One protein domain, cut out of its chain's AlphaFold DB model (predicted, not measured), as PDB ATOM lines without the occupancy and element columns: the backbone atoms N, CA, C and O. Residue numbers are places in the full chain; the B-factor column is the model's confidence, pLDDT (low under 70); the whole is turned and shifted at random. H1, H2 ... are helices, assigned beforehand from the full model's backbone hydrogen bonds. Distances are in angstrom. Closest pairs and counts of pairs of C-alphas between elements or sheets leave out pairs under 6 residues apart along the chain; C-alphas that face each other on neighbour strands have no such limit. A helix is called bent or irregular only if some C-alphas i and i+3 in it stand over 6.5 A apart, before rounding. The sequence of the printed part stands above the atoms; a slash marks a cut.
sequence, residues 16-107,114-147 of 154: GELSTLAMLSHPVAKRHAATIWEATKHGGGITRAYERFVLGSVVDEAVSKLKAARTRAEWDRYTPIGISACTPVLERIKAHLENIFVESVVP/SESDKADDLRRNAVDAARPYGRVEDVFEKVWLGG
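What this domain is: This is residues 16 to 107 and 114 to 147 of the 154 residues of an uncharacterized protein of Armillaria gallica (UniProt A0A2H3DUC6). A long helix, H6, starts in a cluster of helices, with H1, H3 and H4 packed round its first turns and H2 on the far side of H1 from it, and then runs on away from them, making the longest axis of the domain. Beyond the cluster, H7 and H8 make a V whose corner is their link; H7 meets the cluster at H3, while residues 114 to 121, of which 116 to 121 belong to H7, stick out free. The printed part has 126 residues with eight named helices, H1 to H8 in that order along the chain, and no named strand: the class is all helix. It is only just compact, close to loose, with a radius of gyration of the C-alphas of 16.6 A and spans of 54 by 36 by 24 A.

How they stand to each other: H6, residues 80 to 105, is the longest helix. With residues 80 to 87 alone it touches H4, residues 59 to 69, about perpendicular at 78 degrees; the closest C-alphas, those of Leu 66 and Ser 84, are 4.9 A apart. With residues 81 to 85 alone H6 touches H3, residues 49 to 55; the closest C-alphas, of Val 54 and Ala 85, are 5.6 A apart, at a steep tilt of 68 degrees, only just short of about perpendicular. With residues 80 to 81 alone H6 touches H1, residues 16 to 25; the closest C-alphas are those of Thr 20 and Ile 81, 5.7 A apart. H1 and H2, residues 30 to 42, form a helical hairpin at a shallow tilt of 14 degrees, opposite ways; their closest C-alphas, of Ala 22 and Ala 33, are 4.2 A apart. H2 and H3 are a helical hairpin too, but only just touch, with 3 pairs of C-alphas within 8 A, the closest being Lys 41 and Leu 55 at 5.9 A. The helix packing is mostly crossed: of 8 pairs that touch and have a tilt, 1 is at a shallow tilt. H5, residues 73 to 77, touches no helix but is near H6, with the C-alphas of Trp 75 and Ile 83 closest at 6.7 A. H7, residues 116 to 133, touches H3 with residues 125 to 129 alone; the closest C-alphas are those of Ala 49 and Ala 129, 5.4 A apart. H7 and H6 are close but not clearly touching, with the C-alphas of Val 89 and Ala 126 closest at 7.3 A. H8, residues 137 to 147, touches H7 only at the corner by their link, where the closest C-alphas, of Arg 131 and Glu 137, are 6.5 A apart; H6 and H8 are apart. In H1, H2, H3 and H4 every O i to N i+4 pair is within hydrogen-bond range, against 20 of 22 in H6, 12 of 14 in H7, 6 of 7 in H8 and 0 of 1 in H5, where 0 of 2 O i to N i+3 pairs are within range.

Where its parts are: H6 runs 38.4 A from C-alpha 80 at (64.247, -111.292, 12.003) to C-alpha 105 at (97.522, -94.161, 20.578). It is neither bent nor irregular, but only just: C-alphas 84 and 87 are 6.4 A apart. H7 measures 26.6 A, H2 18.5 A, H8 16.0 A, H4 15.3 A, H1 14.1 A, H3 9.9 A and H5 9.1 A. H5 and H7 are irregular: C-alphas 74 and 77 are 7.2 A apart, and C-alphas 129 and 132 are 7.0 A apart. H1 begins at C-alpha 16, (59.239, -103.654, 10.825), and H8 ends at C-alpha 147, (88.301, -88.182, 27.474).

The domain as a whole: The two C-alphas farthest apart, of Val 28 and Pro 107, are 54.4 A apart. Residues 108 to 113 are not printed, and C-alphas 107 and 114 are 19.1 A apart across the cut. Of the links that are printed whole, none is long. The mean pLDDT of the printed part is 78.1; it is under 70 at residues 44 to 46, 107, 114 to 127 and 129 to 147.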
ATOM      1  N   GLY A  16      58.537-102.486  10.287       84.44
ATOM      2  CA  GLY A  16      59.239-103.654  10.825       84.44
ATOM      3  C   GLY A  16      58.549-104.988  10.508       84.44
ATOM      4  O   GLY A  16      59.218-105.957  10.141       84.44
ATOM      5  N   GLU A  17      57.215-105.045  10.583       87.25
ATOM      6  CA  GLU A  17      56.436-106.242  10.230       87.25
ATOM      7  C   GLU A  17      56.490-106.540   8.730       87.25
ATOM      8  O   GLU A  17      56.681-107.692   8.344       87.25
ATOM      9  N   LEU A  18      56.389-105.516   7.876       89.12
ATOM     10  CA  LEU A  18      56.475-105.679   6.423       89.12
ATOM     11  C   LEU A  18      57.872-106.103   5.963       89.12
ATOM     12  O   LEU A  18      58.001-107.001   5.129       89.12
ATOM     13  N   SER A  19      58.925-105.526   6.542       89.31
ATOM     14  CA  SER A  19      60.298-105.963   6.293       89.31
ATOM     15  C   SER A  19      60.528-107.396   6.767       89.31
ATOM     16  O   SER A  19      61.146-108.189   6.060       89.31
ATOM     17  N   THR A  20      59.992-107.760   7.935       90.31
ATOM     18  CA  THR A  20      60.065-109.135   8.449       90.31
ATOM     19  C   THR A  20      59.334-110.104   7.518       90.31
ATOM     20  O   THR A  20      59.884-111.145   7.160       90.31
ATOM     21  N   LEU A  21      58.134-109.744   7.056       91.62
ATOM     22  CA  LEU A  21      57.366-110.530   6.094       91.62
ATOM     23  C   LEU A  21      58.132-110.716   4.779       91.62
ATOM     24  O   LEU A  21      58.195-111.828   4.259       91.62
ATOM     25  N   ALA A  22      58.752-109.659   4.253       92.44
ATOM     26  CA  ALA A  22      59.590-109.739   3.060       92.44
ATOM     27  C   ALA A  22      60.773-110.703   3.259       92.44
ATOM     28  O   ALA A  22      61.010-111.565   2.416       92.44
ATOM     29  N   MET A  23      61.475-110.634   4.393       92.38
ATOM     30  CA  MET A  23      62.597-111.535   4.687       92.38
ATOM     31  C   MET A  23      62.165-113.001   4.816       92.38
ATOM     32  O   MET A  23      62.846-113.889   4.305       92.38
ATOM     33  N   LEU A  24      61.035-113.266   5.478       91.69
ATOM     34  CA  LEU A  24      60.513-114.625   5.662       91.69
ATOM     35  C   LEU A  24      59.929-115.215   4.372       91.69
ATOM     36  O   LEU A  24      60.045-116.416   4.141       91.69
ATOM     37  N   SER A  25      59.321-114.382   3.521       92.25
ATOM     38  CA  SER A  25      58.738-114.807   2.239       92.25
ATOM     39  C   SER A  25      59.769-114.947   1.120       92.25
ATOM     40  O   SER A  25      59.525-115.674   0.160       92.25
ATOM     41  N   HIS A  26      60.938-114.312   1.243       94.38
ATOM     42  CA  HIS A  26      62.029-114.354   0.265       94.38
ATOM     43  C   HIS A  26      62.379-115.746  -0.301       94.38
ATOM     44  O   HIS A  26      62.427-115.857  -1.529       94.38
ATOM     45  N   PRO A  27      62.567-116.813   0.509       91.62
ATOM     46  CA  PRO A  27      62.908-118.139  -0.015       91.62
ATOM     47  C   PRO A  27      61.812-118.774  -0.882       91.62
ATOM     48  O   PRO A  27      62.120-119.662  -1.671       91.62
ATOM     49  N   VAL A  28      60.555-118.338  -0.751       93.38
ATOM     50  CA  VAL A  28      59.399-118.935  -1.445       93.38
ATOM     51  C   VAL A  28      58.867-118.023  -2.556       93.38
ATOM     52  O   VAL A  28      58.411-118.495  -3.592       93.38
ATOM     53  N   ALA A  29      58.949-116.705  -2.374       92.44
ATOM     54  CA  ALA A  29      58.349-115.703  -3.248       92.44
ATOM     55  C   ALA A  29      59.288-114.503  -3.463       92.44
ATOM     56  O   ALA A  29      58.923-113.355  -3.207       92.44
ATOM     57  N   LYS A  30      60.502-114.756  -3.972       92.69
ATOM     58  CA  LYS A  30      61.582-113.755  -4.095       92.69
ATOM     59  C   LYS A  30      61.151-112.420  -4.720       92.69
ATOM     60  O   LYS A  30      61.458-111.363  -4.177       92.69
ATOM     61  N   ARG A  31      60.422-112.450  -5.844       92.12
ATOM     62  CA  ARG A  31      59.941-111.223  -6.515       92.12
ATOM     63  C   ARG A  31      58.979-110.431  -5.631       92.12
ATOM     64  O   ARG A  31      59.116-109.220  -5.523       92.12
ATOM     65  N   HIS A  32      58.046-111.117  -4.973       90.31
ATOM     66  CA  HIS A  32      57.058-110.486  -4.102       90.31
ATOM     67  C   HIS A  32      57.708-109.909  -2.838       90.31
ATOM     68  O   HIS A  32      57.426-108.775  -2.464       90.31
ATOM     69  N   ALA A  33      58.650-110.646  -2.245       91.94
ATOM     70  CA  ALA A  33      59.469-110.177  -1.134       91.94
ATOM     71  C   ALA A  33      60.232-108.891  -1.484       91.94
ATOM     72  O   ALA A  33      60.203-107.939  -0.710       91.94
ATOM     73  N   ALA A  34      60.856-108.827  -2.666       92.38
ATOM     74  CA  ALA A  34      61.530-107.619  -3.139       92.38
ATOM     75  C   ALA A  34      60.551-106.445  -3.317       92.38
ATOM     76  O   ALA A  34      60.849-105.328  -2.903       92.38
ATOM     77  N   THR A  35      59.355-106.687  -3.863       91.62
ATOM     78  CA  THR A  35      58.322-105.648  -3.986       91.62
ATOM     79  C   THR A  35      57.863-105.121  -2.625       91.62
ATOM     80  O   THR A  35      57.765-103.908  -2.453       91.62
ATOM     81  N   ILE A  36      57.611-106.002  -1.648       90.12
ATOM     82  CA  ILE A  36      57.249-105.601  -0.278       90.12
ATOM     83  C   ILE A  36      58.396-104.813   0.362       90.12
ATOM     84  O   ILE A  36      58.149-103.779   0.980       90.12
ATOM     85  N   TRP A  37      59.640-105.267   0.196       91.44
ATOM     86  CA  TRP A  37      60.827-104.599   0.731       91.44
ATOM     87  C   TRP A  37      60.957-103.165   0.217       91.44
ATOM     88  O   TRP A  37      61.022-102.226   1.011       91.44
ATOM     89  N   GLU A  38      60.898-102.982  -1.103       90.19
ATOM     90  CA  GLU A  38      60.991-101.658  -1.721       90.19
ATOM     91  C   GLU A  38      59.799-100.770  -1.359       90.19
ATOM     92  O   GLU A  38      59.969 -99.586  -1.063       90.19
ATOM     93  N   ALA A  39      58.589-101.331  -1.300       87.19
ATOM     94  CA  ALA A  39      57.416-100.599  -0.835       87.19
ATOM     95  C   ALA A  39      57.565-100.137   0.622       87.19
ATOM     96  O   ALA A  39      57.159 -99.025   0.957       87.19
ATOM     97  N   THR A  40      58.172-100.960   1.475       87.44
ATOM     98  CA  THR A  40      58.412-100.643   2.888       87.44
ATOM     99  C   THR A  40      59.460 -99.544   3.037       87.44
ATOM    100  O   THR A  40      59.246 -98.594   3.788       87.44
ATOM    101  N   LYS A  41      60.547 -99.620   2.260       86.25
ATOM    102  CA  LYS A  41      61.621 -98.615   2.215       86.25
ATOM    103  C   LYS A  41      61.105 -97.219   1.850       86.25
ATOM    104  O   LYS A  41      61.510 -96.237   2.463       86.25
ATOM    105  N   HIS A  42      60.180 -97.135   0.893       83.56
ATOM    106  CA  HIS A  42      59.628 -95.868   0.392       83.56
ATOM    107  C   HIS A  42      58.291 -95.469   1.040       83.56
ATOM    108  O   HIS A  42      57.756 -94.399   0.761       83.56
ATOM    109  N   GLY A  43      57.717 -96.325   1.891       74.31
ATOM    110  CA  GLY A  43      56.346 -96.196   2.396       74.31
ATOM    111  C   GLY A  43      56.124 -95.101   3.444       74.31
ATOM    112  O   GLY A  43      54.984 -94.896   3.857       74.31
ATOM    113  N   GLY A  44      57.181 -94.408   3.884       61.59
ATOM    114  CA  GLY A  44      57.095 -93.262   4.798       61.59
ATOM    115  C   GLY A  44      56.612 -93.591   6.217       61.59
ATOM    116  O   GLY A  44      56.238 -92.685   6.958       61.59
ATOM    117  N   GLY A  45      56.580 -94.870   6.607       66.69
ATOM    118  CA  GLY A  45      56.250 -95.273   7.974       66.69
ATOM    119  C   GLY A  45      57.347 -94.874   8.965       66.69
ATOM    120  O   GLY A  45      58.530 -94.882   8.617       66.69
ATOM    121  N   ILE A  46      56.962 -94.562  10.210       58.88
ATOM    122  CA  ILE A  46      57.911 -94.353  11.314       58.88
ATOM    123  C   ILE A  46      58.657 -95.671  11.532       58.88
ATOM    124  O   ILE A  46      58.138 -96.620  12.112       58.88
ATOM    125  N   THR A  47      59.871 -95.726  11.006       71.00
ATOM    126  CA  THR A  47      60.807 -96.841  11.130       71.00
ATOM    127  C   THR A  47      61.752 -96.551  12.278       71.00
ATOM    128  O   THR A  47      62.237 -95.422  12.416       71.00
ATOM    129  N   ARG A  48      62.035 -97.556  13.106       82.75
ATOM    130  CA  ARG A  48      63.081 -97.446  14.132       82.75
ATOM    131  C   ARG A  48      64.452 -97.331  13.453       82.75
ATOM    132  O   ARG A  48      64.618 -97.764  12.313       82.75
ATOM    133  N   ALA A  49      65.448 -96.765  14.137       81.81
ATOM    134  CA  ALA A  49      66.774 -96.523  13.553       81.81
ATOM    135  C   ALA A  49      67.415 -97.802  12.975       81.81
ATOM    136  O   ALA A  49      67.889 -97.798  11.838       81.81
ATOM    137  N   TYR A  50      67.336 -98.923  13.702       81.31
ATOM    138  CA  TYR A  50      67.853-100.213  13.229       81.31
ATOM    139  C   TYR A  50      67.084-100.756  12.012       81.31
ATOM    140  O   TYR A  50      67.672-101.398  11.148       81.31
ATOM    141  N   GLU A  51      65.785-100.469  11.894       85.81
ATOM    142  CA  GLU A  51      64.972-100.900  10.751       85.81
ATOM    143  C   GLU A  51      65.354-100.121   9.497       85.81
ATOM    144  O   GLU A  51      65.545-100.724   8.443       85.81
ATOM    145  N   ARG A  52      65.540 -98.796   9.614       85.56
ATOM    146  CA  ARG A  52      66.058 -97.962   8.511       85.56
ATOM    147  C   ARG A  52      67.417 -98.441   8.051       85.56
ATOM    148  O   ARG A  52      67.680 -98.477   6.853       85.56
ATOM    149  N   PHE A  53      68.267 -98.803   9.005       84.19
ATOM    150  CA  PHE A  53      69.603 -99.273   8.704       84.19
ATOM    151  C   PHE A  53      69.577-100.542   7.845       84.19
ATOM    152  O   PHE A  53      70.227-100.586   6.803       84.19
ATOM    153  N   VAL A  54      68.763-101.530   8.220       87.69
ATOM    154  CA  VAL A  54      68.602-102.754   7.423       87.69
ATOM    155  C   VAL A  54      67.914-102.463   6.087       87.69
ATOM    156  O   VAL A  54      68.378-102.944   5.055       87.69
ATOM    157  N   LEU A  55      66.860-101.642   6.067       88.38
ATOM    158  CA  LEU A  55      66.146-101.236   4.846       88.38
ATOM    159  C   LEU A  55      67.016-100.446   3.849       88.38
ATOM    160  O   LEU A  55      66.661-100.328   2.674       88.38
ATOM    161  N   GLY A  56      68.164 -99.921   4.285       85.31
ATOM    162  CA  GLY A  56      69.183 -99.362   3.398       85.31
ATOM    163  C   GLY A  56      69.739-100.390   2.404       85.31
ATOM    164  O   GLY A  56      70.057-100.021   1.274       85.31
ATOM    165  N   SER A  57      69.782-101.669   2.793       86.12
ATOM    166  CA  SER A  57      70.264-102.790   1.975       86.12
ATOM    167  C   SER A  57      69.183-103.400   1.072       86.12
ATOM    168  O   SER A  57      67.989-103.117   1.209       86.12
ATOM    169  N   VAL A  58      69.600-104.266   0.143       89.69
ATOM    170  CA  VAL A  58      68.679-105.101  -0.644       89.69
ATOM    171  C   VAL A  58      68.191-106.292   0.184       89.69
ATOM    172  O   VAL A  58      68.924-106.828   1.015       89.69
ATOM    173  N   VAL A  59      66.967-106.766  -0.075       92.19
ATOM    174  CA  VAL A  59      66.367-107.888   0.677       92.19
ATOM    175  C   VAL A  59      67.240-109.153   0.675       92.19
ATOM    176  O   VAL A  59      67.315-109.848   1.684       92.19
ATOM    177  N   ASP A  60      67.943-109.428  -0.431       92.94
ATOM    178  CA  ASP A  60      68.878-110.557  -0.559       92.94
ATOM    179  C   ASP A  60      69.999-110.492   0.496       92.94
ATOM    180  O   ASP A  60      70.333-111.499   1.126       92.94
ATOM    181  N   GLU A  61      70.550-109.299   0.729       90.69
ATOM    182  CA  GLU A  61      71.624-109.066   1.694       90.69
ATOM    183  C   GLU A  61      71.114-109.238   3.128       90.69
ATOM    184  O   GLU A  61      71.721-109.955   3.929       90.69
ATOM    185  N   ALA A  62      69.957-108.648   3.441       90.81
ATOM    186  CA  ALA A  62      69.326-108.779   4.751       90.81
ATOM    187  C   ALA A  62      69.008-110.248   5.092       90.81
ATOM    188  O   ALA A  62      69.248-110.697   6.216       90.81
ATOM    189  N   VAL A  63      68.517-111.024   4.119       92.06
ATOM    190  CA  VAL A  63      68.234-112.459   4.283       92.06
ATOM    191  C   VAL A  63      69.517-113.273   4.444       92.06
ATOM    192  O   VAL A  63      69.547-114.199   5.256       92.06
ATOM    193  N   SER A  64      70.584-112.935   3.718       91.19
ATOM    194  CA  SER A  64      71.894-113.577   3.888       91.19
ATOM    195  C   SER A  64      72.424-113.398   5.317       91.19
ATOM    196  O   SER A  64      72.777-114.376   5.980       91.19
ATOM    197  N   LYS A  65      72.360-112.168   5.847       88.06
ATOM    198  CA  LYS A  65      72.746-111.853   7.233       88.06
ATOM    199  C   LYS A  65      71.891-112.599   8.256       88.06
ATOM    200  O   LYS A  65      72.430-113.174   9.200       88.06
ATOM    201  N   LEU A  66      70.574-112.657   8.043       89.00
ATOM    202  CA  LEU A  66      69.663-113.416   8.901       89.00
ATOM    203  C   LEU A  66      70.025-114.909   8.944       89.00
ATOM    204  O   LEU A  66      70.040-115.509  10.017       89.00
ATOM    205  N   LYS A  67      70.343-115.514   7.793       88.75
ATOM    206  CA  LYS A  67      70.752-116.927   7.716       88.75
ATOM    207  C   LYS A  67      72.051-117.188   8.474       88.75
ATOM    208  O   LYS A  67      72.121-118.170   9.207       88.75
ATOM    209  N   ALA A  68      73.043-116.309   8.333       85.75
ATOM    210  CA  ALA A  68      74.307-116.427   9.055       85.75
ATOM    211  C   ALA A  68      74.112-116.321  10.581       85.75
ATOM    212  O   ALA A  68      74.692-117.097  11.340       85.75
ATOM    213  N   ALA A  69      73.250-115.402  11.028       81.69
ATOM    214  CA  ALA A  69      73.008-115.134  12.444       81.69
ATOM    215  C   ALA A  69      72.149-116.198  13.155       81.69
ATOM    216  O   ALA A  69      72.327-116.421  14.350       81.69
ATOM    217  N   ARG A  70      71.267-116.911  12.433       70.94
ATOM    218  CA  ARG A  70      70.365-117.946  12.992       70.94
ATOM    219  C   ARG A  70      71.091-119.141  13.634       70.94
ATOM    220  O   ARG A  70      70.464-119.981  14.265       70.94
ATOM    221  N   THR A  71      72.408-119.226  13.491       71.75
ATOM    222  CA  THR A  71      73.252-120.244  14.134       71.75
ATOM    223  C   THR A  71      73.440-120.027  15.641       71.75
ATOM    224  O   THR A  71      73.982-120.898  16.316       71.75
ATOM    225  N   ARG A  72      72.994-118.891  16.191       74.31
ATOM    226  CA  ARG A  72      73.188-118.521  17.597       74.31
ATOM    227  C   ARG A  72      71.864-118.575  18.374       74.31
ATOM    228  O   ARG A  72      70.923-117.864  18.039       74.31
ATOM    229  N   ALA A  73      71.816-119.353  19.458       72.75
ATOM    230  CA  ALA A  73      70.619-119.522  20.303       72.75
ATOM    231  C   ALA A  73      70.180-118.241  21.046       72.75
ATOM    232  O   ALA A  73      69.025-118.085  21.424       72.75
ATOM    233  N   GLU A  74      71.089-117.282  21.232       76.31
ATOM    234  CA  GLU A  74      70.814-116.001  21.907       76.31
ATOM    235  C   GLU A  74      69.788-115.124  21.165       76.31
ATOM    236  O   GLU A  74      69.271-114.151  21.719       76.31
ATOM    237  N   TRP A  75      69.479-115.469  19.914       79.06
ATOM    238  CA  TRP A  75      68.730-114.620  18.996       79.06
ATOM    239  C   TRP A  75      67.231-114.904  18.968       79.06
ATOM    240  O   TRP A  75      66.485-114.134  18.366       79.06
ATOM    241  N   ASP A  76      66.775-115.937  19.678       78.44
ATOM    242  CA  ASP A  76      65.369-116.360  19.727       78.44
ATOM    243  C   ASP A  76      64.424-115.283  20.288       78.44
ATOM    244  O   ASP A  76      63.214-115.327  20.078       78.44
ATOM    245  N   ARG A  77      64.971-114.285  20.995       82.19
ATOM    246  CA  ARG A  77      64.212-113.162  21.569       82.19
ATOM    247  C   ARG A  77      64.021-111.992  20.602       82.19
ATOM    248  O   ARG A  77      63.284-111.063  20.928       82.19
ATOM    249  N   TYR A  78      64.686-112.001  19.447       82.69
ATOM    250  CA  TYR A  78      64.707-110.875  18.515       82.69
ATOM    251  C   TYR A  78      63.893-111.156  17.253       82.69
ATOM    252  O   TYR A  78      63.776-112.284  16.781       82.69
ATOM    253  N   THR A  79      63.345-110.094  16.664       87.38
ATOM    254  CA  THR A  79      62.678-110.193  15.363       87.38
ATOM    255  C   THR A  79      63.708-110.438  14.254       87.38
ATOM    256  O   THR A  79      64.851-109.996  14.377       87.38
ATOM    257  N   PRO A  80      63.333-111.066  13.125       88.81
ATOM    258  CA  PRO A  80      64.247-111.292  12.003       88.81
ATOM    259  C   PRO A  80      64.953-110.027  11.494       88.81
ATOM    260  O   PRO A  80      66.140-110.073  11.179       88.81
ATOM    261  N   ILE A  81      64.253-108.888  11.464       89.00
ATOM    262  CA  ILE A  81      64.863-107.595  11.133       89.00
ATOM    263  C   ILE A  81      65.819-107.087  12.224       89.00
ATOM    264  O   ILE A  81      66.835-106.477  11.913       89.00
ATOM    265  N   GLY A  82      65.533-107.353  13.501       88.06
ATOM    266  CA  GLY A  82      66.462-107.062  14.593       88.06
ATOM    267  C   GLY A  82      67.741-107.891  14.471       88.06
ATOM    268  O   GLY A  82      68.838-107.345  14.516       88.06
ATOM    269  N   ILE A  83      67.600-109.192  14.201       88.62
ATOM    270  CA  ILE A  83      68.724-110.117  14.004       88.62
ATOM    271  C   ILE A  83      69.620-109.652  12.849       88.62
ATOM    272  O   ILE A  83      70.842-109.587  12.992       88.62
ATOM    273  N   SER A  84      69.029-109.288  11.706       87.75
ATOM    274  CA  SER A  84      69.798-108.811  10.551       87.75
ATOM    275  C   SER A  84      70.437-107.435  10.767       87.75
ATOM    276  O   SER A  84      71.442-107.139  10.118       87.75
ATOM    277  N   ALA A  85      69.909-106.617  11.686       88.69
ATOM    278  CA  ALA A  85      70.485-105.325  12.054       88.69
ATOM    279  C   ALA A  85      71.708-105.450  12.965       88.69
ATOM    280  O   ALA A  85      72.649-104.668  12.843       88.69
ATOM    281  N   CYS A  86      71.718-106.405  13.890       84.75
ATOM    282  CA  CYS A  86      72.729-106.416  14.941       84.75
ATOM    283  C   CYS A  86      74.147-106.700  14.437       84.75
ATOM    284  O   CYS A  86      75.072-106.068  14.931       84.75
ATOM    285  N   THR A  87      74.348-107.590  13.458       80.62
ATOM    286  CA  THR A  87      75.688-107.829  12.886       80.62
ATOM    287  C   THR A  87      76.312-106.536  12.343       80.62
ATOM    288  O   THR A  87      77.369-106.143  12.836       80.62
ATOM    289  N   PRO A  88      75.670-105.810  11.408       80.56
ATOM    290  CA  PRO A  88      76.260-104.590  10.870       80.56
ATOM    291  C   PRO A  88      76.298-103.430  11.885       80.56
ATOM    292  O   PRO A  88      77.142-102.544  11.770       80.56
ATOM    293  N   VAL A  89      75.429-103.424  12.907       84.56
ATOM    294  CA  VAL A  89      75.538-102.475  14.031       84.56
ATOM    295  C   VAL A  89      76.794-102.758  14.858       84.56
ATOM    296  O   VAL A  89      77.555-101.836  15.137       84.56
ATOM    297  N   LEU A  90      77.054-104.021  15.203       83.69
ATOM    298  CA  LEU A  90      78.255-104.423  15.940       83.69
ATOM    299  C   LEU A  90      79.534-104.135  15.149       83.69
ATOM    300  O   LEU A  90      80.505-103.662  15.730       83.69
ATOM    301  N   GLU A  91      79.531-104.365  13.835       84.25
ATOM    302  CA  GLU A  91      80.656-104.017  12.955       84.25
ATOM    303  C   GLU A  91      80.947-102.514  12.968       84.25
ATOM    304  O   GLU A  91      82.104-102.116  13.081       84.25
ATOM    305  N   ARG A  92      79.908-101.669  12.922       84.62
ATOM    306  CA  ARG A  92      80.068-100.211  13.023       84.62
ATOM    307  C   ARG A  92      80.602 -99.775  14.379       84.62
ATOM    308  O   ARG A  92      81.495 -98.936  14.426       84.62
ATOM    309  N   ILE A  93      80.079-100.345  15.466       85.62
ATOM    310  CA  ILE A  93      80.572-100.066  16.820       85.62
ATOM    311  C   ILE A  93      82.046-100.464  16.923       85.62
ATOM    312  O   ILE A  93      82.856 -99.681  17.405       85.62
ATOM    313  N   LYS A  94      82.409-101.648  16.420       88.50
ATOM    314  CA  LYS A  94      83.792-102.125  16.413       88.50
ATOM    315  C   LYS A  94      84.715-101.193  15.625       88.50
ATOM    316  O   LYS A  94      85.711-100.753  16.181       88.50
ATOM    317  N   ALA A  95      84.368-100.855  14.382       86.44
ATOM    318  CA  ALA A  95      85.165 -99.946  13.554       86.44
ATOM    319  C   ALA A  95      85.328 -98.565  14.209       86.44
ATOM    320  O   ALA A  95      86.388 -97.949  14.143       86.44
ATOM    321  N   HIS A  96      84.282 -98.090  14.888       83.81
ATOM    322  CA  HIS A  96      84.344 -96.840  15.628       83.81
ATOM    323  C   HIS A  96      85.311 -96.913  16.817       83.81
ATOM    324  O   HIS A  96      86.136 -96.019  16.982       83.81
ATOM    325  N   LEU A  97      85.248 -97.988  17.610       88.19
ATOM    326  CA  LEU A  97      86.174 -98.220  18.722       88.19
ATOM    327  C   LEU A  97      87.623 -98.372  18.241       88.19
ATOM    328  O   LEU A  97      88.530 -97.851  18.882       88.19
ATOM    329  N   GLU A  98      87.838 -99.042  17.108       89.81
ATOM    330  CA  GLU A  98      89.156 -99.143  16.471       89.81
ATOM    331  C   GLU A  98      89.694 -97.760  16.085       89.81
ATOM    332  O   GLU A  98      90.853 -97.465  16.370       89.81
ATOM    333  N   ASN A  99      88.862 -96.884  15.515       87.75
ATOM    334  CA  ASN A  99      89.281 -95.528  15.159       87.75
ATOM    335  C   ASN A  99      89.640 -94.681  16.391       87.75
ATOM    336  O   ASN A  99      90.687 -94.045  16.400       87.75
ATOM    337  N   ILE A 100      88.826 -94.731  17.454       85.62
ATOM    338  CA  ILE A 100      89.132 -94.045  18.725       85.62
ATOM    339  C   ILE A 100      90.448 -94.562  19.305       85.62
ATOM    340  O   ILE A 100      91.274 -93.780  19.770       85.62
ATOM    341  N   PHE A 101      90.661 -95.880  19.275       88.00
ATOM    342  CA  PHE A 101      91.902 -96.469  19.755       88.00
ATOM    343  C   PHE A 101      93.104 -95.930  18.970       88.00
ATOM    344  O   PHE A 101      94.060 -95.453  19.580       88.00
ATOM    345  N   VAL A 102      93.037 -95.926  17.636       86.50
ATOM    346  CA  VAL A 102      94.089 -95.357  16.780       86.50
ATOM    347  C   VAL A 102      94.321 -93.876  17.090       86.50
ATOM    348  O   VAL A 102      95.464 -93.497  17.316       86.50
ATOM    349  N   GLU A 103      93.273 -93.057  17.177       83.25
ATOM    350  CA  GLU A 103      93.377 -91.629  17.525       83.25
ATOM    351  C   GLU A 103      93.996 -91.402  18.914       83.25
ATOM    352  O   GLU A 103      94.743 -90.448  19.111       83.25
ATOM    353  N   SER A 104      93.722 -92.288  19.878       81.38
ATOM    354  CA  SER A 104      94.263 -92.187  21.239       81.38
ATOM    355  C   SER A 104      95.726 -92.632  21.361       81.38
ATOM    356  O   SER A 104      96.450 -92.130  22.220       81.38
ATOM    357  N   VAL A 105      96.170 -93.576  20.524       79.81
ATOM    358  CA  VAL A 105      97.522 -94.161  20.578       79.81
ATOM    359  C   VAL A 105      98.476 -93.481  19.591       79.81
ATOM    360  O   VAL A 105      99.688 -93.473  19.813       79.81
ATOM    361  N   VAL A 106      97.959 -92.886  18.513       71.44
ATOM    362  CA  VAL A 106      98.739 -92.120  17.538       71.44
ATOM    363  C   VAL A 106      98.716 -90.641  17.937       71.44
ATOM    364  O   VAL A 106      97.663 -90.012  17.863       71.44
ATOM    365  N   PRO A 107      99.857 -90.040  18.320       53.22
ATOM    366  CA  PRO A 107      99.920 -88.614  18.617       53.22
ATOM    367  C   PRO A 107      99.436 -87.809  17.410       53.22
ATOM    368  O   PRO A 107      99.989 -87.943  16.315       53.22
ATOM    369  N   SER A 114      87.584 -81.486   8.039       51.06
ATOM    370  CA  SER A 114      86.545 -81.408   6.990       51.06
ATOM    371  C   SER A 114      85.483 -82.531   6.983       51.06
ATOM    372  O   SER A 114      84.544 -82.433   6.195       51.06
ATOM    373  N   GLU A 115      85.556 -83.575   7.821       53.34
ATOM    374  CA  GLU A 115      84.593 -84.708   7.782       53.34
ATOM    375  C   GLU A 115      83.612 -84.789   8.977       53.34
ATOM    376  O   GLU A 115      82.857 -85.754   9.101       53.34
ATOM    377  N   SER A 116      83.583 -83.768   9.838       56.00
ATOM    378  CA  SER A 116      82.894 -83.785  11.144       56.00
ATOM    379  C   SER A 116      81.382 -84.056  11.068       56.00
ATOM    380  O   SER A 116      80.871 -84.903  11.797       56.00
ATOM    381  N   ASP A 117      80.660 -83.404  10.153       56.12
ATOM    382  CA  ASP A 117      79.188 -83.397  10.203       56.12
ATOM    383  C   ASP A 117      78.552 -84.744   9.819       56.12
ATOM    384  O   ASP A 117      77.554 -85.164  10.406       56.12
ATOM    385  N   LYS A 118      79.145 -85.482   8.871       58.34
ATOM    386  CA  LYS A 118      78.636 -86.814   8.480       58.34
ATOM    387  C   LYS A 118      78.938 -87.873   9.534       58.34
ATOM    388  O   LYS A 118      78.139 -88.793   9.723       58.34
ATOM    389  N   ALA A 119      80.086 -87.763  10.198       59.31
ATOM    390  CA  ALA A 119      80.461 -88.658  11.283       59.31
ATOM    391  C   ALA A 119      79.535 -88.469  12.492       59.31
ATOM    392  O   ALA A 119      79.108 -89.456  13.091       59.31
ATOM    393  N   ASP A 120      79.147 -87.230  12.795       61.12
ATOM    394  CA  ASP A 120      78.248 -86.916  13.908       61.12
ATOM    395  C   ASP A 120      76.802 -87.378  13.671       61.12
ATOM    396  O   ASP A 120      76.174 -87.934  14.580       61.12
ATOM    397  N   ASP A 121      76.288 -87.278  12.443       67.62
ATOM    398  CA  ASP A 121      74.980 -87.847  12.086       67.62
ATOM    399  C   ASP A 121      74.976 -89.385  12.127       67.62
ATOM    400  O   ASP A 121      73.989 -90.019  12.525       67.62
ATOM    401  N   LEU A 122      76.089 -90.020  11.749       60.97
ATOM    402  CA  LEU A 122      76.262 -91.470  11.878       60.97
ATOM    403  C   LEU A 122      76.386 -91.899  13.349       60.97
ATOM    404  O   LEU A 122      75.815 -92.929  13.721       60.97
ATOM    405  N   ARG A 123      77.055 -91.096  14.187       63.62
ATOM    406  CA  ARG A 123      77.152 -91.289  15.643       63.62
ATOM    407  C   ARG A 123      75.783 -91.230  16.308       63.62
ATOM    408  O   ARG A 123      75.421 -92.182  16.996       63.62
ATOM    409  N   ARG A 124      74.988 -90.179  16.059       68.94
ATOM    410  CA  ARG A 124      73.629 -90.048  16.628       68.94
ATOM    411  C   ARG A 124      72.757 -91.250  16.282       68.94
ATOM    412  O   ARG A 124      72.142 -91.840  17.164       68.94
ATOM    413  N   ASN A 125      72.792 -91.690  15.025       67.31
ATOM    414  CA  ASN A 125      72.022 -92.854  14.590       67.31
ATOM    415  C   ASN A 125      72.474 -94.173  15.241       67.31
ATOM    416  O   ASN A 125      71.638 -95.041  15.496       67.31
ATOM    417  N   ALA A 126      73.773 -94.356  15.495       66.25
ATOM    418  CA  ALA A 126      74.294 -95.554  16.152       66.25
ATOM    419  C   ALA A 126      73.934 -95.594  17.648       66.25
ATOM    420  O   ALA A 126      73.508 -96.641  18.141       66.25
ATOM    421  N   VAL A 127      74.034 -94.456  18.342       65.62
ATOM    422  CA  VAL A 127      73.654 -94.308  19.758       65.62
ATOM    423  C   VAL A 127      72.156 -94.553  19.942       65.62
ATOM    424  O   VAL A 127      71.757 -95.387  20.759       65.62
ATOM    425  N   ASP A 128      71.321 -93.938  19.104       73.06
ATOM    426  CA  ASP A 128      69.869 -94.139  19.138       73.06
ATOM    427  C   ASP A 128      69.470 -95.596  18.844       73.06
ATOM    428  O   ASP A 128      68.481 -96.102  19.383       73.06
ATOM    429  N   ALA A 129      70.243 -96.306  18.014       67.38
ATOM    430  CA  ALA A 129      70.021 -97.720  17.718       67.38
ATOM    431  C   ALA A 129      70.462 -98.660  18.855       67.38
ATOM    432  O   ALA A 129      69.896 -99.747  18.982       67.38
ATOM    433  N   ALA A 130      71.444 -98.260  19.669       67.50
ATOM    434  CA  ALA A 130      71.968 -99.038  20.795       67.50
ATOM    435  C   ALA A 130      71.155 -98.857  22.092       67.50
ATOM    436  O   ALA A 130      71.133 -99.756  22.934       67.50
ATOM    437  N   ARG A 131      70.424 -97.743  22.220       65.62
ATOM    438  CA  ARG A 131      69.571 -97.398  23.373       65.62
ATOM    439  C   ARG A 131      68.629 -98.510  23.879       65.62
ATOM    440  O   ARG A 131      68.509 -98.679  25.088       65.62
ATOM    441  N   PRO A 132      67.990 -99.336  23.026       67.62
ATOM    442  CA  PRO A 132      67.118-100.421  23.489       67.62
ATOM    443  C   PRO A 132      67.856-101.571  24.194       67.62
ATOM    444  O   PRO A 132      67.207-102.445  24.761       67.62
ATOM    445  N   TYR A 133      69.191-101.613  24.115       61.84
ATOM    446  CA  TYR A 133      70.004-102.739  24.578       61.84
ATOM    447  C   TYR A 133      70.636-102.524  25.961       61.84
ATOM    448  O   TYR A 133      71.285-103.446  26.450       61.84
ATOM    449  N   GLY A 134      70.423-101.363  26.604       52.91
ATOM    450  CA  GLY A 134      70.599-101.066  28.041       52.91
ATOM    451  C   GLY A 134      72.011-101.168  28.644       52.91
ATOM    452  O   GLY A 134      72.407-100.323  29.430       52.91
ATOM    453  N   ARG A 135      72.806-102.176  28.279       54.25
ATOM    454  CA  ARG A 135      74.170-102.412  28.782       54.25
ATOM    455  C   ARG A 135      75.259-101.653  28.032       54.25
ATOM    456  O   ARG A 135      76.396-101.630  28.490       54.25
ATOM    457  N   VAL A 136      74.938-101.105  26.863       53.06
ATOM    458  CA  VAL A 136      75.919-100.425  26.008       53.06
ATOM    459  C   VAL A 136      76.013 -98.940  26.363       53.06
ATOM    460  O   VAL A 136      77.097 -98.392  26.266       53.06
ATOM    461  N   GLU A 137      74.933 -98.320  26.849       49.56
ATOM    462  CA  GLU A 137      74.846 -96.878  27.150       49.56
ATOM    463  C   GLU A 137      75.834 -96.451  28.253       49.56
ATOM    464  O   GLU A 137      76.653 -95.574  28.008       49.56
ATOM    465  N   ASP A 138      75.877 -97.155  29.392       52.34
ATOM    466  CA  ASP A 138      76.780 -96.832  30.517       52.34
ATOM    467  C   ASP A 138      78.274 -96.969  30.173       52.34
ATOM    468  O   ASP A 138      79.118 -96.217  30.667       52.34
ATOM    469  N   VAL A 139      78.623 -97.963  29.348       56.97
ATOM    470  CA  VAL A 139      80.007 -98.176  28.893       56.97
ATOM    471  C   VAL A 139      80.377 -97.116  27.860       56.97
ATOM    472  O   VAL A 139      81.497 -96.610  27.872       56.97
ATOM    473  N   PHE A 140      79.429 -96.745  26.999       55.41
ATOM    474  CA  PHE A 140      79.625 -95.740  25.964       55.41
ATOM    475  C   PHE A 140      79.758 -94.335  26.562       55.41
ATOM    476  O   PHE A 140      80.726 -93.650  26.251       55.41
ATOM    477  N   GLU A 141      78.877 -93.924  27.483       55.47
ATOM    478  CA  GLU A 141      78.973 -92.627  28.169       55.47
ATOM    479  C   GLU A 141      80.263 -92.496  28.986       55.47
ATOM    480  O   GLU A 141      80.912 -91.455  28.921       55.47
ATOM    481  N   LYS A 142      80.694 -93.540  29.712       57.91
ATOM    482  CA  LYS A 142      81.943 -93.493  30.497       57.91
ATOM    483  C   LYS A 142      83.197 -93.374  29.639       57.91
ATOM    484  O   LYS A 142      84.094 -92.610  29.986       57.91
ATOM    485  N   VAL A 143      83.275 -94.129  28.544       57.94
ATOM    486  CA  VAL A 143      84.421 -94.077  27.622       57.94
ATOM    487  C   VAL A 143      84.449 -92.746  26.863       57.94
ATOM    488  O   VAL A 143      85.523 -92.237  26.562       57.94
ATOM    489  N   TRP A 144      83.283 -92.146  26.612       57.47
ATOM    490  CA  TRP A 144      83.146 -90.904  25.856       57.47
ATOM    491  C   TRP A 144      83.322 -89.628  26.703       57.47
ATOM    492  O   TRP A 144      84.001 -88.700  26.273       57.47
ATOM    493  N   LEU A 145      82.765 -89.571  27.923       54.22
ATOM    494  CA  LEU A 145      82.896 -88.428  28.849       54.22
ATOM    495  C   LEU A 145      84.233 -88.419  29.611       54.22
ATOM    496  O   LEU A 145      84.657 -87.374  30.101       54.22
ATOM    497  N   GLY A 146      84.918 -89.564  29.703       51.03
ATOM    498  CA  GLY A 146      86.217 -89.693  30.371       51.03
ATOM    499  C   GLY A 146      87.411 -89.125  29.591       51.03
ATOM    500  O   GLY A 146      88.503 -89.047  30.142       51.03
ATOM    501  N   GLY A 147      87.228 -88.702  28.334       46.25
ATOM    502  CA  GLY A 147      88.301 -88.182  27.474       46.25
ATOM    503  C   GLY A 147      88.750 -86.739  27.754       46.25
ATOM    504  O   GLY A 147      89.546 -86.203  26.989       46.25
TER     505      GLY A 147